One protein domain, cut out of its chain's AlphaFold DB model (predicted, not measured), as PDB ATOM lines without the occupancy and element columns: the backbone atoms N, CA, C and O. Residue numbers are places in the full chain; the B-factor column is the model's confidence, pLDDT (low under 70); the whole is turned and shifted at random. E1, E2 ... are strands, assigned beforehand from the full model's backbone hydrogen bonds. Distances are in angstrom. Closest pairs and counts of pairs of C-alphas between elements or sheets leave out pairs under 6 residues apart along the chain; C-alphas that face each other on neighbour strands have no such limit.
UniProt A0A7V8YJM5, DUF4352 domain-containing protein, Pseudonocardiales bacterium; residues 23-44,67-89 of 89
ATOM      1  N   LEU A  23       2.073  97.274   7.699       91.69
ATOM      2  CA  LEU A  23       3.351  97.296   6.998       91.69
ATOM      3  C   LEU A  23       4.433  97.825   7.930       91.69
ATOM      4  O   LEU A  23       4.356  98.968   8.364       91.69
ATOM      5  N   GLN A  24       5.446  97.020   8.221       91.25
ATOM      6  CA  GLN A  24       6.661  97.500   8.863       91.25
ATOM      7  C   GLN A  24       7.634  98.007   7.795       91.25
ATOM      8  O   GLN A  24       7.973  97.268   6.868       91.25
ATOM      9  N   ASP A  25       8.067  99.258   7.920       91.50
ATOM     10  CA  ASP A  25       9.077  99.857   7.047       91.50
ATOM     11  C   ASP A  25      10.519  99.449   7.447       91.50
ATOM     12  O   ASP A  25      10.725  98.880   8.527       91.50
ATOM     13  N   PRO A  26      11.542  99.747   6.619       91.62
ATOM     14  CA  PRO A  26      12.938  99.414   6.911       91.62
ATOM     15  C   PRO A  26      13.494 100.042   8.192       91.62
ATOM     16  O   PRO A  26      14.471  99.541   8.743       91.62
ATOM     17  N   ASN A  27      12.888 101.131   8.667       91.12
ATOM     18  CA  ASN A  27      13.269 101.801   9.907       91.12
ATOM     19  C   ASN A  27      12.557 101.200  11.133       91.12
ATOM     20  O   ASN A  27      12.841 101.592  12.262       91.12
ATOM     21  N   GLY A  28      11.648 100.243  10.926       89.25
ATOM     22  CA  GLY A  28      10.874  99.585  11.972       89.25
ATOM     23  C   GLY A  28       9.535 100.250  12.296       89.25
ATOM     24  O   GLY A  28       8.870  99.820  13.238       89.25
ATOM     25  N   THR A  29       9.104 101.262  11.540       91.88
ATOM     26  CA  THR A  29       7.793 101.898  11.735       91.88
ATOM     27  C   THR A  29       6.687 100.956  11.283       91.88
ATOM     28  O   THR A  29       6.708 100.498  10.146       91.88
ATOM     29  N   ILE A  30       5.685 100.711  12.133       91.50
ATOM     30  CA  ILE A  30       4.495  99.929  11.768       91.50
ATOM     31  C   ILE A  30       3.400 100.878  11.276       91.50
ATOM     32  O   ILE A  30       2.809 101.635  12.047       91.50
ATOM     33  N   LEU A  31       3.125 100.819   9.979       91.69
ATOM     34  CA  LEU A  31       2.093 101.575   9.288       91.69
ATOM     35  C   LEU A  31       0.771 100.803   9.298       91.69
ATOM     36  O   LEU A  31       0.729  99.577   9.176       91.69
ATOM     37  N   THR A  32      -0.323 101.547   9.430       92.44
ATOM     38  CA  THR A  32      -1.684 101.026   9.258       92.44
ATOM     39  C   THR A  32      -2.151 101.280   7.831       92.44
ATOM     40  O   THR A  32      -1.730 102.256   7.215       92.44
ATOM     41  N   THR A  33      -3.015 100.404   7.321       92.06
ATOM     42  CA  THR A  33      -3.656 100.558   6.015       92.06
ATOM     43  C   THR A  33      -4.334 101.924   5.877       92.06
ATOM     44  O   THR A  33      -5.021 102.385   6.791       92.06
ATOM     45  N   THR A  34      -4.147 102.559   4.726       90.88
ATOM     46  CA  THR A  34      -4.807 103.803   4.323       90.88
ATOM     47  C   THR A  34      -6.073 103.486   3.522       90.88
ATOM     48  O   THR A  34      -6.164 102.464   2.845       90.88
ATOM     49  N   ILE A  35      -7.063 104.379   3.588       83.31
ATOM     50  CA  ILE A  35      -8.275 104.305   2.765       83.31
ATOM     51  C   ILE A  35      -7.982 104.896   1.377       83.31
ATOM     52  O   ILE A  35      -7.632 106.070   1.268       83.31
ATOM     53  N   GLY A  36      -8.187 104.102   0.324       82.69
ATOM     54  CA  GLY A  36      -7.953 104.497  -1.069       82.69
ATOM     55  C   GLY A  36      -6.573 104.089  -1.593       82.69
ATOM     56  O   GLY A  36      -5.797 103.443  -0.898       82.69
ATOM     57  N   GLY A  37      -6.278 104.446  -2.846       84.81
ATOM     58  CA  GLY A  37      -5.033 104.062  -3.533       84.81
ATOM     59  C   GLY A  37      -5.160 102.853  -4.467       84.81
ATOM     60  O   GLY A  37      -4.247 102.607  -5.252       84.81
ATOM     61  N   SER A  38      -6.299 102.154  -4.446       89.75
ATOM     62  CA  SER A  38      -6.674 101.139  -5.435       89.75
ATOM     63  C   SER A  38      -8.189 101.117  -5.664       89.75
ATOM     64  O   SER A  38      -8.970 101.231  -4.715       89.75
ATOM     65  N   ASP A  39      -8.602 100.888  -6.912       91.06
ATOM     66  CA  ASP A  39     -10.001 100.629  -7.281       91.06
ATOM     67  C   ASP A  39     -10.478  99.227  -6.839       91.06
ATOM     68  O   ASP A  39     -11.676  98.949  -6.841       91.06
ATOM     69  N   ASN A  40      -9.557  98.347  -6.423       91.94
ATOM     70  CA  ASN A  40      -9.820  96.992  -5.925       91.94
ATOM     71  C   ASN A  40      -9.421  96.835  -4.445       91.94
ATOM     72  O   ASN A  40      -8.896  95.803  -4.023       91.94
ATOM     73  N   THR A  41      -9.631  97.882  -3.645       91.06
ATOM     74  CA  THR A  41      -9.308  97.864  -2.211       91.06
ATOM     75  C   THR A  41     -10.041  96.716  -1.501       91.06
ATOM     76  O   THR A  41     -11.247  96.525  -1.678       91.06
ATOM     77  N   LEU A  42      -9.315  95.950  -0.679       91.38
ATOM     78  CA  LEU A  42      -9.888  94.914   0.173       91.38
ATOM     79  C   LEU A  42     -10.915  95.548   1.122       91.38
ATOM     80  O   LEU A  42     -10.608  96.467   1.874       91.38
ATOM     81  N   ASN A  43     -12.145  95.046   1.094       86.88
ATOM     82  CA  ASN A  43     -13.217  95.535   1.960       86.88
ATOM     83  C   ASN A  43     -13.209  94.808   3.320       86.88
ATOM     84  O   ASN A  43     -12.198  94.240   3.736       86.88
ATOM     85  N   SER A  44     -14.336  94.836   4.026       89.88
ATOM     86  CA  SER A  44     -14.589  94.014   5.209       89.88
ATOM     87  C   SER A  44     -15.698  92.996   4.958       89.88
ATOM     88  O   SER A  44     -16.564  93.199   4.104       89.88
ATOM     89  N   GLY A  67      15.084  99.450   1.448       87.44
ATOM     90  CA  GLY A  67      15.310  98.348   2.378       87.44
ATOM     91  C   GLY A  67      14.144  97.371   2.444       87.44
ATOM     92  O   GLY A  67      13.271  97.350   1.580       87.44
ATOM     93  N   GLN A  68      14.148  96.544   3.488       88.06
ATOM     94  CA  GLN A  68      13.153  95.495   3.677       88.06
ATOM     95  C   GLN A  68      11.858  96.047   4.280       88.06
ATOM     96  O   GLN A  68      11.873  96.659   5.344       88.06
ATOM     97  N   TYR A  69      10.743  95.732   3.628       89.38
ATOM     98  CA  TYR A  69       9.401  95.928   4.160       89.38
ATOM     99  C   TYR A  69       8.813  94.580   4.578       89.38
ATOM    100  O   TYR A  69       9.036  93.570   3.904       89.38
ATOM    101  N   VAL A  70       8.059  94.557   5.676       90.62
ATOM    102  CA  VAL A  70       7.395  93.345   6.181       90.62
ATOM    103  C   VAL A  70       5.897  93.595   6.271       90.62
ATOM    104  O   VAL A  70       5.463  94.517   6.958       90.62
ATOM    105  N   VAL A  71       5.105  92.770   5.588       89.94
ATOM    106  CA  VAL A  71       3.644  92.785   5.725       89.94
ATOM    107  C   VAL A  71       3.265  91.900   6.903       89.94
ATOM    108  O   VAL A  71       3.687  90.748   6.977       89.94
ATOM    109  N   LEU A  72       2.474  92.444   7.821       88.38
ATOM    110  CA  LEU A  72       1.990  91.755   9.009       88.38
ATOM    111  C   LEU A  72       0.471  91.619   8.916       88.38
ATOM    112  O   LEU A  72      -0.214  92.567   8.538       88.38
ATOM    113  N   TYR A  73      -0.054  90.466   9.314       85.38
ATOM    114  CA  TYR A  73      -1.488  90.240   9.467       85.38
ATOM    115  C   TYR A  73      -1.830  90.111  10.956       85.38
ATOM    116  O   TYR A  73      -1.224  89.314  11.669       85.38
ATOM    117  N   GLN A  74      -2.770  90.932  11.424       77.19
ATOM    118  CA  GLN A  74      -3.247  91.001  12.811       77.19
ATOM    119  C   GLN A  74      -4.745  90.671  12.939       77.19
ATOM    120  O   GLN A  74      -5.347  90.971  13.970       77.19
ATOM    121  N   GLY A  75      -5.356  90.080  11.906       66.69
ATOM    122  CA  GLY A  75      -6.760  89.674  11.952       66.69
ATOM    123  C   GLY A  75      -7.003  88.548  12.957       66.69
ATOM    124  O   GLY A  75      -6.073  87.840  13.345       66.69
ATOM    125  N   SER A  76      -8.256  88.447  13.413       54.97
ATOM    126  CA  SER A  76      -8.728  87.613  14.525       54.97
ATOM    127  C   SER A  76      -7.892  86.353  14.785       54.97
ATOM    128  O   SER A  76      -7.877  85.403  14.012       54.97
ATOM    129  N   ILE A  77      -7.257  86.394  15.953       46.03
ATOM    130  CA  ILE A  77      -6.385  85.480  16.710       46.03
ATOM    131  C   ILE A  77      -6.787  83.981  16.798       46.03
ATOM    132  O   ILE A  77      -6.350  83.292  17.718       46.03
ATOM    133  N   PHE A  78      -7.574  83.430  15.869       46.41
ATOM    134  CA  PHE A  78      -8.007  82.022  15.887       46.41
ATOM    135  C   PHE A  78      -7.256  81.076  14.940       46.41
ATOM    136  O   PHE A  78      -7.522  79.878  14.951       46.41
ATOM    137  N   SER A  79      -6.254  81.547  14.205       45.53
ATOM    138  CA  SER A  79      -5.298  80.662  13.529       45.53
ATOM    139  C   SER A  79      -3.904  81.245  13.690       45.53
ATOM    140  O   SER A  79      -3.625  82.322  13.169       45.53
ATOM    141  N   GLY A  80      -3.050  80.564  14.457       40.19
ATOM    142  CA  GLY A  80      -1.690  80.975  14.829       40.19
ATOM    143  C   GLY A  80      -0.678  81.033  13.679       40.19
ATOM    144  O   GLY A  80       0.511  80.823  13.908       40.19
ATOM    145  N   ASP A  81      -1.124  81.351  12.470       44.31
ATOM    146  CA  ASP A  81      -0.303  81.389  11.272       44.31
ATOM    147  C   ASP A  81       0.140  82.825  11.017       44.31
ATOM    148  O   ASP A  81      -0.505  83.618  10.329       44.31
ATOM    149  N   ARG A  82       1.284  83.179  11.599       45.44
ATOM    150  CA  ARG A  82       2.013  84.380  11.203       45.44
ATOM    151  C   ARG A  82       2.534  84.172   9.779       45.44
ATOM    152  O   ARG A  82       3.498  83.442   9.570       45.44
ATOM    153  N   ILE A  83       1.908  84.823   8.802       51.28
ATOM    154  CA  ILE A  83       2.401  84.856   7.421       51.28
ATOM    155  C   ILE A  83       3.353  86.045   7.289       51.28
ATOM    156  O   ILE A  83       2.919  87.182   7.126       51.28
ATOM    157  N   ASP A  84       4.657  85.784   7.360       46.66
ATOM    158  CA  ASP A  84       5.684  86.772   7.025       46.66
ATOM    159  C   ASP A  84       5.940  86.723   5.508       46.66
ATOM    160  O   ASP A  84       6.631  85.831   5.008       46.66
ATOM    161  N   TRP A  85       5.382  87.670   4.749       52.34
ATOM    162  CA  TRP A  85       5.739  87.834   3.337       52.34
ATOM    163  C   TRP A  85       6.905  88.818   3.196       52.34
ATOM    164  O   TRP A  85       6.825  89.968   3.630       52.34
ATOM    165  N   MET A  86       8.003  88.356   2.592       45.34
ATOM    166  CA  MET A  86       9.216  89.143   2.367       45.34
ATOM    167  C   MET A  86       9.300  89.586   0.907       45.34
ATOM    168  O   MET A  86       9.458  88.744   0.022       45.34
ATOM    169  N   ASN A  87       9.296  90.898   0.665       43.94
ATOM    170  CA  ASN A  87       9.682  91.458  -0.628       43.94
ATOM    171  C   ASN A  87      11.051  92.133  -0.526       43.94
ATOM    172  O   ASN A  87      11.285  92.929   0.385       43.94
ATOM    173  N   LYS A  88      11.951  91.818  -1.460       42.28
ATOM    174  CA  LYS A  88      13.206  92.552  -1.641       42.28
ATOM    175  C   LYS A  88      13.000  93.511  -2.805       42.28
ATOM    176  O   LYS A  88      12.803  93.046  -3.926       42.28
ATOM    177  N   VAL A  89      13.021  94.808  -2.513       47.47
ATOM    178  CA  VAL A  89      12.971  95.888  -3.510       47.47
ATOM    179  C   VAL A  89      14.383  96.382  -3.784       47.47
ATOM    180  O   VAL A  89      15.148  96.502  -2.799       47.47
TER     181      VAL A  89
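AT A GLANCE: This is residues 23 to 44 and 67 to 89 of the 89 residues of the protein "DUF4352 domain-containing protein" of Pseudonocardiales bacterium (UniProt A0A7V8YJM5). What shape is this? It has little regular structure: E2 and E3 make a loose hairpin, with E1 near E2 on the side away from E3. Residues 34 to 44 and 75 to 80 stick out. What is it made of? The printed part has 45 residues, no named helix and three named strands, E1, E2, E3 in order; the class is all strand, with 11 residues in named elements. It is loose, with a radius of gyration of the C-alphas of 12.4 A and spans of 30 by 30 by 17 A.

IN THESE COORDINATES: Where is E1? It is residues 30 to 32, from C-alpha 30 at (4.495, 99.929, 11.768). Where are the others? E2 is residues 69 to 73, 13.4 A long; E3 is residues 85 to 87, ending at C-alpha 87 at (9.682, 91.458, -0.628).

HOW THE PARTS SIT: How do E2 and E3 run? They are antiparallel at 161 degrees; C-alphas 71 and 85 face each other, 5.9 A apart, with no backbone N and O within hydrogen-bond range across the pair. And E1? It pairs with no named strand and is apart from E3.

THE WHOLE: Is anything missing? Residues 45 to 66 are not printed; C-alphas 44 and 67 are 30.3 A apart. Which link is long? E2 to E3, 11 residues. Where is confidence low? Residues 75 to 89 have pLDDT under 70.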